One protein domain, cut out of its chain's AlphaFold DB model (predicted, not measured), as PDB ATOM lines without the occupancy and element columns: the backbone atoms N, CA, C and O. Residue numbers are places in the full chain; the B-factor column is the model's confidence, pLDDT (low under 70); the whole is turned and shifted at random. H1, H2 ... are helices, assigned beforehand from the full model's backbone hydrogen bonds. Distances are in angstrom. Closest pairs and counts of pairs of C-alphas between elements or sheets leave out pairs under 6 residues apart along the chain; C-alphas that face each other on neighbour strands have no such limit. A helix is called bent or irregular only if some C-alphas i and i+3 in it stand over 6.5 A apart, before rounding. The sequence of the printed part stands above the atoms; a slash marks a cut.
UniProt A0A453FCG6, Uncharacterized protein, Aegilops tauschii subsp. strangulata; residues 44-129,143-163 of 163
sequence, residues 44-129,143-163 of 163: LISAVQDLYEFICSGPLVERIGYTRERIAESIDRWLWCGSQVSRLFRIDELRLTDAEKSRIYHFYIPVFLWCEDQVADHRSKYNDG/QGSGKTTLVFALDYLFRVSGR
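AT A GLANCE: This is residues 44 to 129 and 143 to 163 of the 163 residues of an uncharacterized protein of Aegilops tauschii subsp. strangulata (UniProt A0A453FCG6). Two helices cross as an X in the core: H3, near its middle, and the long helix H4, which is bent yet runs nearly straight with its arms H4a and H4b 13 degrees apart. H5 packs across the later half of H3, while H1 and the short H2 meet in a V near the beginning of H3, and residues 120 to 129, at the far end of H4b and beyond, stick out from the body as an arm. The printed part has 107 residues with five named helices, H1 to H5 in chain order, and no named strand; its class is all helix. It is compact, with a radius of gyration of the C-alphas of 14.4 A, and spans 46 by 32 by 26 A.

IN THESE COORDINATES: H1 is residues 44 to 56, 18.3 A long, with C-alpha 44 at (170.938, 128.655, 163.904). H2 is residues 68 to 73, 8.8 A, and H3 is residues 75 to 89, 21.2 A. H4, residues 98 to 123, was assigned as one helix by its hydrogen bonds but is bent, with C-alphas 106 and 109 standing 6.8 A apart. Its arms are H4a, residues 98 to 106, 10.7 A, and H4b, residues 109 to 123, 21.1 A, ending with C-alpha 123 at (193.473, 141.538, 190.602). H5 is residues 147 to 160, 20.0 A, with C-alpha 160 at (176.132, 145.648, 182.929).

HOW THE PARTS SIT: H1 touches H2 with residues 52 to 56 alone, at a steep tilt of 47 degrees, opposite ways; the closest C-alphas, of Cys 56 and Arg 68, are 6.3 A apart. H1 is close to H4a but not clearly touching, with the C-alphas of Ile 55 and Tyr 105 closest at 5.9 A. H2 and H3 meet only through their link. H3 touches H4a at a steep tilt of 54 degrees, opposite ways, closest at the C-alphas of Gly 82 and Ile 104, 6.3 A. H3 only just touches H4b, with 3 pairs of C-alphas within 8 A; the closest are those of Cys 81 and Ile 109, 6.5 A. H5 touches H3 with residues 153 to 157 alone, at a steep tilt of 65 degrees, opposite ways, closest at the C-alphas of Val 85 and Ala 153, 6.7 A. The helix packing is mostly crossed, with no touching pair that has a tilt at a shallow one. H1 and H5 are apart. In H1, H2, H3, H4a, H4b and H5 every O i to N i+4 pair is within hydrogen-bond range.

THE WHOLE: The C-alphas farthest apart, of Ser 46 and Gly 129, are 46.7 A from each other. Without residues 120 to 129, the body spans 34 by 30 by 30 A. Residues 130 to 142 are not printed, and C-alphas 129 and 143 across this cut are 41.4 A apart. The link from H1 to H2 is long. The mean pLDDT of the printed part is 93.5, and one printed residue, Arg 163, the chain's last, is under 70.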
ATOM      1  N   LEU A  44     170.316 128.009 162.744       79.88
ATOM      2  CA  LEU A  44     170.938 128.655 163.904       79.88
ATOM      3  C   LEU A  44     172.396 128.223 164.060       79.88
ATOM      4  O   LEU A  44     173.251 129.063 164.316       79.88
ATOM      5  N   ILE A  45     172.684 126.935 163.857       81.50
ATOM      6  CA  ILE A  45     174.054 126.410 163.908       81.50
ATOM      7  C   ILE A  45     174.916 127.080 162.829       81.50
ATOM      8  O   ILE A  45     176.006 127.554 163.134       81.50
ATOM      9  N   SER A  46     174.401 127.194 161.599       86.62
ATOM     10  CA  SER A  46     175.088 127.895 160.506       86.62
ATOM     11  C   SER A  46     175.338 129.366 160.840       86.62
ATOM     12  O   SER A  46     176.456 129.837 160.694       86.62
ATOM     13  N   ALA A  47     174.336 130.085 161.353       86.06
ATOM     14  CA  ALA A  47     174.482 131.506 161.672       86.06
ATOM     15  C   ALA A  47     175.520 131.765 162.780       86.06
ATOM     16  O   ALA A  47     176.270 132.741 162.715       86.06
ATOM     17  N   VAL A  48     175.580 130.891 163.792       88.19
ATOM     18  CA  VAL A  48     176.601 130.965 164.849       88.19
ATOM     19  C   VAL A  48     177.986 130.650 164.285       88.19
ATOM     20  O   VAL A  48     178.937 131.352 164.619       88.19
ATOM     21  N   GLN A  49     178.100 129.659 163.396       92.69
ATOM     22  CA  GLN A  49     179.355 129.327 162.721       92.69
ATOM     23  C   GLN A  49     179.857 130.489 161.847       92.69
ATOM     24  O   GLN A  49     181.015 130.886 161.964       92.69
ATOM     25  N   ASP A  50     178.981 131.105 161.049       93.50
ATOM     26  CA  ASP A  50     179.317 132.263 160.210       93.50
ATOM     27  C   ASP A  50     179.773 133.460 161.058       93.50
ATOM     28  O   ASP A  50     180.685 134.208 160.694       93.50
ATOM     29  N   LEU A  51     179.138 133.668 162.218       93.75
ATOM     30  CA  LEU A  51     179.557 134.702 163.160       93.75
ATOM     31  C   LEU A  51     180.902 134.368 163.810       93.75
ATOM     32  O   LEU A  51     181.731 135.262 163.955       93.75
ATOM     33  N   TYR A  52     181.127 133.114 164.191       96.50
ATOM     34  CA  TYR A  52     182.392 132.658 164.755       96.50
ATOM     35  C   TYR A  52     183.551 132.875 163.775       96.50
ATOM     36  O   TYR A  52     184.576 133.452 164.145       96.50
ATOM     37  N   GLU A  53     183.375 132.489 162.510       97.06
ATOM     38  CA  GLU A  53     184.364 132.717 161.455       97.06
ATOM     39  C   GLU A  53     184.614 134.203 161.230       97.06
ATOM     40  O   GLU A  53     185.771 134.627 161.145       97.06
ATOM     41  N   PHE A  54     183.543 135.003 161.221       96.56
ATOM     42  CA  PHE A  54     183.651 136.452 161.161       96.56
ATOM     43  C   PHE A  54     184.478 136.985 162.331       96.56
ATOM     44  O   PHE A  54     185.448 137.691 162.096       96.56
ATOM     45  N   ILE A  55     184.162 136.641 163.583       96.81
ATOM     46  CA  ILE A  55     184.923 137.096 164.759       96.81
ATOM     47  C   ILE A  55     186.403 136.728 164.612       96.81
ATOM     48  O   ILE A  55     187.259 137.598 164.762       96.81
ATOM     49  N   CYS A  56     186.702 135.479 164.246       96.31
ATOM     50  CA  CYS A  56     188.071 134.987 164.077       96.31
ATOM     51  C   CYS A  56     188.857 135.724 162.983       96.31
ATOM     52  O   CYS A  56     190.080 135.782 163.059       96.31
ATOM     53  N   SER A  57     188.186 136.297 161.979       95.88
ATOM     54  CA  SER A  57     188.834 137.101 160.934       95.88
ATOM     55  C   SER A  57     189.119 138.548 161.363       95.88
ATOM     56  O   SER A  57     189.597 139.347 160.555       95.88
ATOM     57  N   GLY A  58     188.763 138.931 162.592       94.94
ATOM     58  CA  GLY A  58     188.898 140.293 163.090       94.94
ATOM     59  C   GLY A  58     190.362 140.720 163.285       94.94
ATOM     60  O   GLY A  58     191.165 139.959 163.821       94.94
ATOM     61  N   PRO A  59     190.729 141.975 162.955       93.69
ATOM     62  CA  PRO A  59     192.115 142.458 162.985       93.69
ATOM     63  C   PRO A  59     192.728 142.569 164.390       93.69
ATOM     64  O   PRO A  59     193.933 142.798 164.515       93.69
ATOM     65  N   LEU A  60     191.908 142.486 165.441       93.12
ATOM     66  CA  LEU A  60     192.363 142.583 166.826       93.12
ATOM     67  C   LEU A  60     192.603 141.230 167.485       93.12
ATOM     68  O   LEU A  60     193.382 141.200 168.429       93.12
ATOM     69  N   VAL A  61     191.996 140.143 166.994       91.38
ATOM     70  CA  VAL A  61     191.997 138.824 167.656       91.38
ATOM     71  C   VAL A  61     193.412 138.360 167.997       91.38
ATOM     72  O   VAL A  61     193.724 138.123 169.163       91.38
ATOM     73  N   GLU A  62     194.298 138.334 167.002       88.19
ATOM     74  CA  GLU A  62     195.691 137.922 167.199       88.19
ATOM     75  C   GLU A  62     196.463 138.898 168.100       88.19
ATOM     76  O   GLU A  62     197.284 138.483 168.914       88.19
ATOM     77  N   ARG A  63     196.175 140.204 168.009       89.50
ATOM     78  CA  ARG A  63     196.891 141.239 168.778       89.50
ATOM     79  C   ARG A  63     196.579 141.198 170.266       89.50
ATOM     80  O   ARG A  63     197.441 141.542 171.066       89.50
ATOM     81  N   ILE A  64     195.357 140.812 170.623       89.56
ATOM     82  CA  ILE A  64     194.946 140.643 172.020       89.56
ATOM     83  C   ILE A  64     195.271 139.240 172.555       89.56
ATOM     84  O   ILE A  64     194.927 138.935 173.694       89.56
ATOM     85  N   GLY A  65     195.932 138.392 171.756       90.69
ATOM     86  CA  GLY A  65     196.333 137.039 172.147       90.69
ATOM     87  C   GLY A  65     195.177 136.039 172.214       90.69
ATOM     88  O   GLY A  65     195.266 135.052 172.942       90.69
ATOM     89  N   TYR A  66     194.074 136.289 171.504       93.81
ATOM     90  CA  TYR A  66     192.946 135.360 171.459       93.81
ATOM     91  C   TYR A  66     193.176 134.322 170.364       93.81
ATOM     92  O   TYR A  66     193.504 134.663 169.228       93.81
ATOM     93  N   THR A  67     192.978 133.049 170.704       94.81
ATOM     94  CA  THR A  67     192.997 131.948 169.737       94.81
ATOM     95  C   THR A  67     191.579 131.593 169.299       94.81
ATOM     96  O   THR A  67     190.592 131.969 169.937       94.81
ATOM     97  N   ARG A  68     191.470 130.836 168.204       95.50
ATOM     98  CA  ARG A  68     190.191 130.321 167.698       95.50
ATOM     99  C   ARG A  68     189.465 129.468 168.738       95.50
ATOM    100  O   ARG A  68     188.247 129.564 168.859       95.50
ATOM    101  N   GLU A  69     190.210 128.678 169.499       95.69
ATOM    102  CA  GLU A  69     189.705 127.800 170.555       95.69
ATOM    103  C   GLU A  69     189.135 128.635 171.702       95.69
ATOM    104  O   GLU A  69     187.982 128.454 172.081       95.69
ATOM    105  N   ARG A  70     189.884 129.646 172.161       94.06
ATOM    106  CA  ARG A  70     189.436 130.557 173.222       94.06
ATOM    107  C   ARG A  70     188.155 131.306 172.846       94.06
ATOM    108  O   ARG A  70     187.288 131.530 173.690       94.06
ATOM    109  N   ILE A  71     188.021 131.707 171.583       96.25
ATOM    110  CA  ILE A  71     186.798 132.350 171.080       96.25
ATOM    111  C   ILE A  71     185.637 131.355 171.066       96.25
ATOM    112  O   ILE A  71     184.540 131.718 171.478       96.25
ATOM    113  N   ALA A  72     185.871 130.111 170.639       95.56
ATOM    114  CA  ALA A  72     184.840 129.076 170.619       95.56
ATOM    115  C   ALA A  72     184.332 128.760 172.036       95.56
ATOM    116  O   ALA A  72     183.126 128.714 172.258       95.56
ATOM    117  N   GLU A  73     185.240 128.636 173.007       95.50
ATOM    118  CA  GLU A  73     184.916 128.399 174.422       95.50
ATOM    119  C   GLU A  73     184.132 129.549 175.067       95.50
ATOM    120  O   GLU A  73     183.396 129.341 176.028       95.50
ATOM    121  N   SER A  74     184.282 130.767 174.543       94.62
ATOM    122  CA  SER A  74     183.655 131.974 175.086       94.62
ATOM    123  C   SER A  74     182.559 132.555 174.190       94.62
ATOM    124  O   SER A  74     182.101 133.664 174.462       94.62
ATOM    125  N   ILE A  75     182.104 131.848 173.148       95.50
ATOM    126  CA  ILE A  75     181.205 132.407 172.119       95.50
ATOM    127  C   ILE A  75     179.907 132.987 172.701       95.50
ATOM    128  O   ILE A  75     179.443 134.036 172.254       95.50
ATOM    129  N   ASP A  76     179.375 132.392 173.770       95.06
ATOM    130  CA  ASP A  76     178.201 132.905 174.483       95.06
ATOM    131  C   ASP A  76     178.441 134.301 175.074       95.06
ATOM    132  O   ASP A  76     177.558 135.161 175.053       95.06
ATOM    133  N   ARG A  77     179.661 134.568 175.559       95.94
ATOM    134  CA  ARG A  77     180.064 135.889 176.053       95.94
ATOM    135  C   ARG A  77     180.107 136.903 174.912       95.94
ATOM    136  O   ARG A  77     179.625 138.019 175.088       95.94
ATOM    137  N   TRP A  78     180.621 136.512 173.743       96.62
ATOM    138  CA  TRP A  78     180.625 137.360 172.546       96.62
ATOM    139  C   TRP A  78     179.205 137.722 172.104       96.62
ATOM    140  O   TRP A  78     178.924 138.898 171.872       96.62
ATOM    141  N   LEU A  79     178.303 136.740 172.046       95.62
ATOM    142  CA  LEU A  79     176.891 136.947 171.713       95.62
ATOM    143  C   LEU A  79     176.204 137.870 172.722       95.62
ATOM    144  O   LEU A  79     175.542 138.837 172.346       95.62
ATOM    145  N   TRP A  80     176.417 137.624 174.017       96.62
ATOM    146  CA  TRP A  80     175.858 138.461 175.071       96.62
ATOM    147  C   TRP A  80     176.332 139.915 174.956       96.62
ATOM    148  O   TRP A  80     175.503 140.828 174.961       96.62
ATOM    149  N   CYS A  81     177.641 140.145 174.787       97.75
ATOM    150  CA  CYS A  81     178.188 141.485 174.575       97.75
ATOM    151  C   CYS A  81     177.610 142.133 173.308       97.75
ATOM    152  O   CYS A  81     177.259 143.312 173.340       97.75
ATOM    153  N   GLY A  82     177.462 141.374 172.217       97.00
ATOM    154  CA  GLY A  82     176.837 141.829 170.974       97.00
ATOM    155  C   GLY A  82     175.425 142.361 171.186       97.00
ATOM    156  O   GLY A  82     175.117 143.475 170.750       97.00
ATOM    157  N   SER A  83     174.604 141.634 171.944       96.81
ATOM    158  CA  SER A  83     173.254 142.077 172.302       96.81
ATOM    159  C   SER A  83     173.263 143.338 173.170       96.81
ATOM    160  O   SER A  83     172.515 144.285 172.908       96.81
ATOM    161  N   GLN A  84     174.153 143.416 174.168       97.88
ATOM    162  CA  GLN A  84     174.283 144.607 175.019       97.88
ATOM    163  C   GLN A  84     174.680 145.849 174.210       97.88
ATOM    164  O   GLN A  84     174.062 146.907 174.341       97.88
ATOM    165  N   VAL A  85     175.675 145.730 173.330       97.69
ATOM    166  CA  VAL A  85     176.133 146.843 172.487       97.69
ATOM    167  C   VAL A  85     175.061 147.257 171.477       97.69
ATOM    168  O   VAL A  85     174.841 148.451 171.270       97.69
ATOM    169  N   SER A  86     174.352 146.295 170.882       97.06
ATOM    170  CA  SER A  86     173.256 146.588 169.951       97.06
ATOM    171  C   SER A  86     172.142 147.370 170.650       97.06
ATOM    172  O   SER A  86     171.689 148.393 170.137       97.06
ATOM    173  N   ARG A  87     171.779 146.985 171.884       96.50
ATOM    174  CA  ARG A  87     170.828 147.734 172.723       96.50
ATOM    175  C   ARG A  87     171.318 149.140 173.056       96.50
ATOM    176  O   ARG A  87     170.539 150.085 172.937       96.50
ATOM    177  N   LEU A  88     172.590 149.291 173.436       97.25
ATOM    178  CA  LEU A  88     173.189 150.587 173.771       97.25
ATOM    179  C   LEU A  88     173.042 151.595 172.626       97.25
ATOM    180  O   LEU A  88     172.665 152.745 172.853       97.25
ATOM    181  N   PHE A  89     173.310 151.156 171.396       96.38
ATOM    182  CA  PHE A  89     173.252 152.002 170.204       96.38
ATOM    183  C   PHE A  89     171.906 151.958 169.468       96.38
ATOM    184  O   PHE A  89     171.763 152.620 168.443       96.38
ATOM    185  N   ARG A  90     170.911 151.231 170.001       96.25
ATOM    186  CA  ARG A  90     169.584 151.029 169.391       96.25
ATOM    187  C   ARG A  90     169.656 150.461 167.965       96.25
ATOM    188  O   ARG A  90     168.896 150.870 167.092       96.25
ATOM    189  N   ILE A  91     170.581 149.531 167.751       94.56
ATOM    190  CA  ILE A  91     170.770 148.815 166.488       94.56
ATOM    191  C   ILE A  91     169.965 147.511 166.544       94.56
ATOM    192  O   ILE A  91     169.918 146.852 167.584       94.56
ATOM    193  N   ASP A  92     169.334 147.141 165.430       92.50
ATOM    194  CA  ASP A  92     168.663 145.849 165.291       92.50
ATOM    195  C   ASP A  92     169.698 144.718 165.181       92.50
ATOM    196  O   ASP A  92     170.335 144.526 164.144       92.50
ATOM    197  N   GLU A  93     169.858 143.959 166.265       88.75
ATOM    198  CA  GLU A  93     170.788 142.829 166.371       88.75
ATOM    199  C   GLU A  93     170.525 141.739 165.316       88.75
ATOM    200  O   GLU A  93     171.456 141.064 164.878       88.75
ATOM    201  N   LEU A  94     169.277 141.589 164.859       87.38
ATOM    202  CA  LEU A  94     168.908 140.586 163.859       87.38
ATOM    203  C   LEU A  94     169.248 141.027 162.428       87.38
ATOM    204  O   LEU A  94     169.183 140.215 161.503       87.38
ATOM    205  N   ARG A  95     169.573 142.311 162.223       89.06
ATOM    206  CA  ARG A  95     169.762 142.928 160.900       89.06
ATOM    207  C   ARG A  95     170.944 143.899 160.872       89.06
ATOM    208  O   ARG A  95     170.838 144.997 160.327       89.06
ATOM    209  N   LEU A  96     172.079 143.478 161.426       92.06
ATOM    210  CA  LEU A  96     173.315 144.263 161.403       92.06
ATOM    211  C   LEU A  96     173.843 144.439 159.973       92.06
ATOM    212  O   LEU A  96     174.015 143.466 159.240       92.06
ATOM    213  N   THR A  97     174.183 145.673 159.603       95.06
ATOM    214  CA  THR A  97     175.026 145.932 158.425       95.06
ATOM    215  C   THR A  97     176.453 145.438 158.667       95.06
ATOM    216  O   THR A  97     176.903 145.362 159.812       95.06
ATOM    217  N   ASP A  98     177.225 145.184 157.606       93.94
ATOM    218  CA  ASP A  98     178.631 144.762 157.737       93.94
ATOM    219  C   ASP A  98     179.465 145.751 158.565       93.94
ATOM    220  O   ASP A  98     180.308 145.359 159.374       93.94
ATOM    221  N   ALA A  99     179.191 147.050 158.418       94.19
ATOM    222  CA  ALA A  99     179.873 148.095 159.170       94.19
ATOM    223  C   ALA A  99     179.528 148.059 160.670       94.19
ATOM    224  O   ALA A  99     180.404 148.275 161.509       94.19
ATOM    225  N   GLU A 100     178.269 147.796 161.029       95.44
ATOM    226  CA  GLU A 100     177.851 147.641 162.428       95.44
ATOM    227  C   GLU A 100     178.398 146.349 163.022       95.44
ATOM    228  O   GLU A 100     179.002 146.385 164.093       95.44
ATOM    229  N   LYS A 101     178.274 145.234 162.295       95.94
ATOM    230  CA  LYS A 101     178.814 143.932 162.693       95.94
ATOM    231  C   LYS A 101     180.321 144.020 162.935       95.94
ATOM    232  O   LYS A 101     180.792 143.546 163.964       95.94
ATOM    233  N   SER A 102     181.066 144.695 162.057       95.75
ATOM    234  CA  SER A 102     182.503 144.929 162.234       95.75
ATOM    235  C   SER A 102     182.796 145.807 163.457       95.75
ATOM    236  O   SER A 102     183.597 145.423 164.307       95.75
ATOM    237  N   ARG A 103     182.105 146.941 163.643       95.38
ATOM    238  CA  ARG A 103     182.297 147.772 164.850       95.38
ATOM    239  C   ARG A 103     182.051 146.990 166.141       95.38
ATOM    240  O   ARG A 103     182.822 147.120 167.085       95.38
ATOM    241  N   ILE A 104     181.008 146.168 166.179       96.31
ATOM    242  CA  ILE A 104     180.643 145.390 167.364       96.31
ATOM    243  C   ILE A 104     181.654 144.257 167.592       96.31
ATOM    244  O   ILE A 104     182.349 144.249 168.608       96.31
ATOM    245  N   TYR A 105     181.789 143.340 166.635       97.12
ATOM    246  CA  TYR A 105     182.497 142.071 166.825       97.12
ATOM    247  C   TYR A 105     183.997 142.120 166.511       97.12
ATOM    248  O   TYR A 105     184.737 141.263 166.983       97.12
ATOM    249  N   HIS A 106     184.482 143.112 165.762       96.69
ATOM    250  CA  HIS A 106     185.916 143.271 165.470       96.69
ATOM    251  C   HIS A 106     186.591 144.387 166.252       96.69
ATOM    252  O   HIS A 106     187.822 144.455 166.253       96.69
ATOM    253  N   PHE A 107     185.819 145.259 166.900       94.06
ATOM    254  CA  PHE A 107     186.372 146.430 167.570       94.06
ATOM    255  C   PHE A 107     185.909 146.577 169.019       94.06
ATOM    256  O   PHE A 107     186.745 146.520 169.914       94.06
ATOM    257  N   TYR A 108     184.612 146.720 169.293       96.25
ATOM    258  CA  TYR A 108     184.135 146.966 170.659       96.25
ATOM    259  C   TYR A 108     184.277 145.744 171.572       96.25
ATOM    260  O   TYR A 108     184.864 145.858 172.649       96.25
ATOM    261  N   ILE A 109     183.785 144.577 171.147       97.25
ATOM    262  CA  ILE A 109     183.800 143.363 171.976       97.25
ATOM    263  C   ILE A 109     185.223 142.846 172.228       97.25
ATOM    264  O   ILE A 109     185.545 142.634 173.395       97.25
ATOM    265  N   PRO A 110     186.114 142.697 171.222       96.44
ATOM    266  CA  PRO A 110     187.473 142.221 171.484       96.44
ATOM    267  C   PRO A 110     188.227 143.106 172.483       96.44
ATOM    268  O   PRO A 110     188.907 142.596 173.368       96.44
ATOM    269  N   VAL A 111     188.083 144.435 172.374       95.69
ATOM    270  CA  VAL A 111     188.722 145.367 173.313       95.69
ATOM    271  C   VAL A 111     188.125 145.220 174.711       95.69
ATOM    272  O   VAL A 111     188.875 145.222 175.681       95.69
ATOM    273  N   PHE A 112     186.804 145.061 174.833       97.06
ATOM    274  CA  PHE A 112     186.156 144.826 176.124       97.06
ATOM    275  C   PHE A 112     186.670 143.560 176.811       97.06
ATOM    276  O   PHE A 112     187.081 143.626 177.966       97.06
ATOM    277  N   LEU A 113     186.693 142.436 176.095       96.19
ATOM    278  CA  LEU A 113     187.136 141.158 176.649       96.19
ATOM    279  C   LEU A 113     188.617 141.191 177.034       96.19
ATOM    280  O   LEU A 113     188.985 140.736 178.113       96.19
ATOM    281  N   TRP A 114     189.455 141.835 176.218       95.94
ATOM    282  CA  TRP A 114     190.842 142.087 176.594       95.94
ATOM    283  C   TRP A 114     190.945 142.942 177.866       95.94
ATOM    284  O   TRP A 114     191.726 142.617 178.757       95.94
ATOM    285  N   CYS A 115     190.138 144.000 178.013       95.69
ATOM    286  CA  CYS A 115     190.121 144.789 179.245       95.69
ATOM    287  C   CYS A 115     189.668 143.954 180.459       95.69
ATOM    288  O   CYS A 115     190.212 144.140 181.546       95.69
ATOM    289  N   GLU A 116     188.709 143.033 180.305       95.12
ATOM    290  CA  GLU A 116     188.317 142.111 181.382       95.12
ATOM    291  C   GLU A 116     189.472 141.206 181.820       95.12
ATOM    292  O   GLU A 116     189.648 141.011 183.028       95.12
ATOM    293  N   ASP A 117     190.265 140.712 180.866       94.88
ATOM    294  CA  ASP A 117     191.474 139.933 181.141       94.88
ATOM    295  C   ASP A 117     192.500 140.773 181.900       94.88
ATOM    296  O   ASP A 117     192.999 140.348 182.935       94.88
ATOM    297  N   GLN A 118     192.749 142.013 181.461       95.19
ATOM    298  CA  GLN A 118     193.671 142.909 182.165       95.19
ATOM    299  C   GLN A 118     193.219 143.186 183.604       95.19
ATOM    300  O   GLN A 118     194.047 143.270 184.509       95.19
ATOM    301  N   VAL A 119     191.910 143.312 183.840       94.31
ATOM    302  CA  VAL A 119     191.357 143.461 185.194       94.31
ATOM    303  C   VAL A 119     191.562 142.185 186.013       94.31
ATOM    304  O   VAL A 119     191.918 142.285 187.187       94.31
ATOM    305  N   ALA A 120     191.347 141.006 185.426       93.94
ATOM    306  CA  ALA A 120     191.558 139.729 186.103       93.94
ATOM    307  C   ALA A 120     193.037 139.531 186.480       93.94
ATOM    308  O   ALA A 120     193.337 139.307 187.653       93.94
ATOM    309  N   ASP A 121     193.947 139.735 185.527       95.00
ATOM    310  CA  ASP A 121     195.400 139.652 185.715       95.00
ATOM    311  C   ASP A 121     195.921 140.691 186.715       95.00
ATOM    312  O   ASP A 121     196.902 140.470 187.426       95.00
ATOM    313  N   HIS A 122     195.307 141.876 186.759       94.69
ATOM    314  CA  HIS A 122     195.659 142.896 187.742       94.69
ATOM    315  C   HIS A 122     195.225 142.485 189.144       94.69
ATOM    316  O   HIS A 122     196.022 142.586 190.072       94.69
ATOM    317  N   ARG A 123     193.993 141.985 189.301       92.44
ATOM    318  CA  ARG A 123     193.473 141.538 190.602       92.44
ATOM    319  C   ARG A 123     194.215 140.320 191.143       92.44
ATOM    320  O   ARG A 123     194.450 140.272 192.342       92.44
ATOM    321  N   SER A 124     194.643 139.390 190.287       95.25
ATOM    322  CA  SER A 124     195.341 138.167 190.717       95.25
ATOM    323  C   SER A 124     196.708 138.411 191.367       95.25
ATOM    324  O   SER A 124     197.304 137.483 191.904       95.25
ATOM    325  N   LYS A 125     197.237 139.640 191.299       94.44
ATOM    326  CA  LYS A 125     198.510 140.038 191.925       94.44
ATOM    327  C   LYS A 125     198.374 140.397 193.407       94.44
ATOM    328  O   LYS A 125     199.391 140.647 194.049       94.44
ATOM    329  N   TYR A 126     197.150 140.456 193.924       94.69
ATOM    330  CA  TYR A 126     196.837 140.883 195.284       94.69
ATOM    331  C   TYR A 126     196.062 139.781 196.008       94.69
ATOM    332  O   TYR A 126     195.352 138.998 195.376       94.69
ATOM    333  N   ASN A 127     196.214 139.711 197.326       92.81
ATOM    334  CA  ASN A 127     195.512 138.750 198.168       92.81
ATOM    335  C   ASN A 127     194.154 139.298 198.619       92.81
ATOM    336  O   ASN A 127     193.877 140.498 198.540       92.81
ATOM    337  N   ASP A 128     193.316 138.415 199.154       86.19
ATOM    338  CA  ASP A 128     192.035 138.806 199.734       86.19
ATOM    339  C   ASP A 128     192.237 139.779 200.908       86.19
ATOM    340  O   ASP A 128     192.948 139.490 201.871       86.19
ATOM    341  N   GLY A 129     191.590 140.944 200.822       85.62
ATOM    342  CA  GLY A 129     191.699 142.025 201.806       85.62
ATOM    343  C   GLY A 129     192.734 143.102 201.468       85.62
ATOM    344  O   GLY A 129     192.735 144.148 202.119       85.62
ATOM    345  N   GLN A 143     192.338 161.626 165.483       87.75
ATOM    346  CA  GLN A 143     191.007 162.251 165.633       87.75
ATOM    347  C   GLN A 143     189.969 161.627 164.679       87.75
ATOM    348  O   GLN A 143     190.302 161.222 163.572       87.75
ATOM    349  N   GLY A 144     188.719 161.486 165.134       85.25
ATOM    350  CA  GLY A 144     187.640 160.888 164.332       85.25
ATOM    351  C   GLY A 144     187.615 159.353 164.283       85.25
ATOM    352  O   GLY A 144     186.664 158.785 163.771       85.25
ATOM    353  N   SER A 145     188.588 158.659 164.883       84.12
ATOM    354  CA  SER A 145     188.643 157.178 164.939       84.12
ATOM    355  C   SER A 145     187.577 156.495 165.813       84.12
ATOM    356  O   SER A 145     187.584 155.276 165.935       84.12
ATOM    357  N   GLY A 146     186.686 157.246 166.468       88.00
ATOM    358  CA  GLY A 146     185.619 156.664 167.294       88.00
ATOM    359  C   GLY A 146     186.043 156.186 168.691       88.00
ATOM    360  O   GLY A 146     185.275 155.499 169.355       88.00
ATOM    361  N   LYS A 147     187.230 156.562 169.185       91.88
ATOM    362  CA  LYS A 147     187.704 156.193 170.538       91.88
ATOM    363  C   LYS A 147     186.775 156.633 171.678       91.88
ATOM    364  O   LYS A 147     186.583 155.860 172.604       91.88
ATOM    365  N   THR A 148     186.136 157.803 171.600       92.94
ATOM    366  CA  THR A 148     185.121 158.205 172.597       92.94
ATOM    367  C   THR A 148     183.926 157.250 172.594       92.94
ATOM    368  O   THR A 148     183.447 156.865 173.653       92.94
ATOM    369  N   THR A 149     183.482 156.815 171.412       94.62
ATOM    370  CA  THR A 149     182.402 155.831 171.264       94.62
ATOM    371  C   THR A 149     182.809 154.459 171.798       94.62
ATOM    372  O   THR A 149     182.008 153.807 172.456       94.62
ATOM    373  N   LEU A 150     184.058 154.041 171.566       94.81
ATOM    374  CA  LEU A 150     184.613 152.826 172.163       94.81
ATOM    375  C   LEU A 150     184.591 152.920 173.693       94.81
ATOM    376  O   LEU A 150     184.020 152.047 174.329       94.81
ATOM    377  N   VAL A 151     185.145 153.986 174.281       95.00
ATOM    378  CA  VAL A 151     185.157 154.176 175.745       95.00
ATOM    379  C   VAL A 151     183.736 154.179 176.314       95.00
ATOM    380  O   VAL A 151     183.496 153.551 177.339       95.00
ATOM    381  N   PHE A 152     182.784 154.807 175.623       96.06
ATOM    382  CA  PHE A 152     181.372 154.783 176.006       96.06
ATOM    383  C   PHE A 152     180.774 153.365 176.001       96.06
ATOM    384  O   PHE A 152     180.070 152.991 176.937       96.06
ATOM    385  N   ALA A 153     181.079 152.555 174.982       97.00
ATOM    386  CA  ALA A 153     180.643 151.160 174.924       97.00
ATOM    387  C   ALA A 153     181.290 150.301 176.024       97.00
ATOM    388  O   ALA A 153     180.603 149.492 176.643       97.00
ATOM    389  N   LEU A 154     182.586 150.496 176.293       96.44
ATOM    390  CA  LEU A 154     183.312 149.787 177.351       96.44
ATOM    391  C   LEU A 154     182.731 150.094 178.732       96.44
ATOM    392  O   LEU A 154     182.432 149.170 179.481       96.44
ATOM    393  N   ASP A 155     182.530 151.376 179.048       96.06
ATOM    394  CA  ASP A 155     181.929 151.812 180.312       96.06
ATOM    395  C   ASP A 155     180.549 151.179 180.530       96.06
ATOM    396  O   ASP A 155     180.248 150.666 181.609       96.06
ATOM    397  N   TYR A 156     179.716 151.155 179.487       97.69
ATOM    398  CA  TYR A 156     178.425 150.483 179.554       97.69
ATOM    399  C   TYR A 156     178.568 148.979 179.821       97.69
ATOM    400  O   TYR A 156     177.916 148.465 180.729       97.69
ATOM    401  N   LEU A 157     179.428 148.285 179.066       97.69
ATOM    402  CA  LEU A 157     179.639 146.841 179.193       97.69
ATOM    403  C   LEU A 157     180.181 146.434 180.568       97.69
ATOM    404  O   LEU A 157     179.738 145.415 181.102       97.69
ATOM    405  N   PHE A 158     181.080 147.223 181.165       96.44
ATOM    406  CA  PHE A 158     181.557 146.993 182.532       96.44
ATOM    407  C   PHE A 158     180.415 147.090 183.545       96.44
ATOM    408  O   PHE A 158     180.181 146.132 184.287       96.44
ATOM    409  N   ARG A 159     179.616 148.164 183.472       95.75
ATOM    410  CA  ARG A 159     178.461 148.363 184.359       95.75
ATOM    411  C   ARG A 159     177.458 147.214 184.285       95.75
ATOM    412  O   ARG A 159     177.017 146.723 185.320       95.75
ATOM    413  N   VAL A 160     177.100 146.756 183.081       96.31
ATOM    414  CA  VAL A 160     176.132 145.648 182.929       96.31
ATOM    415  C   VAL A 160     176.732 144.269 183.210       96.31
ATOM    416  O   VAL A 160     175.986 143.323 183.444       96.31
ATOM    417  N   SER A 161     178.062 144.142 183.228       91.56
ATOM    418  CA  SER A 161     178.762 142.911 183.622       91.56
ATOM    419  C   SER A 161     178.943 142.774 185.137       91.56
ATOM    420  O   SER A 161     179.473 141.757 185.579       91.56
ATOM    421  N   GLY A 162     178.521 143.769 185.925       83.00
ATOM    422  CA  GLY A 162     178.670 143.764 187.382       83.00
ATOM    423  C   GLY A 162     180.099 144.042 187.856       83.00
ATOM    424  O   GLY A 162     180.486 143.549 188.916       83.00
ATOM    425  N   ARG A 163     180.886 144.784 187.068       59.97
ATOM    426  CA  ARG A 163     182.243 145.215 187.423       59.97
ATOM    427  C   ARG A 163     182.332 146.724 187.597       59.97
ATOM    428  O   ARG A 163     181.617 147.445 186.866       59.97
TER     429      ARG A 163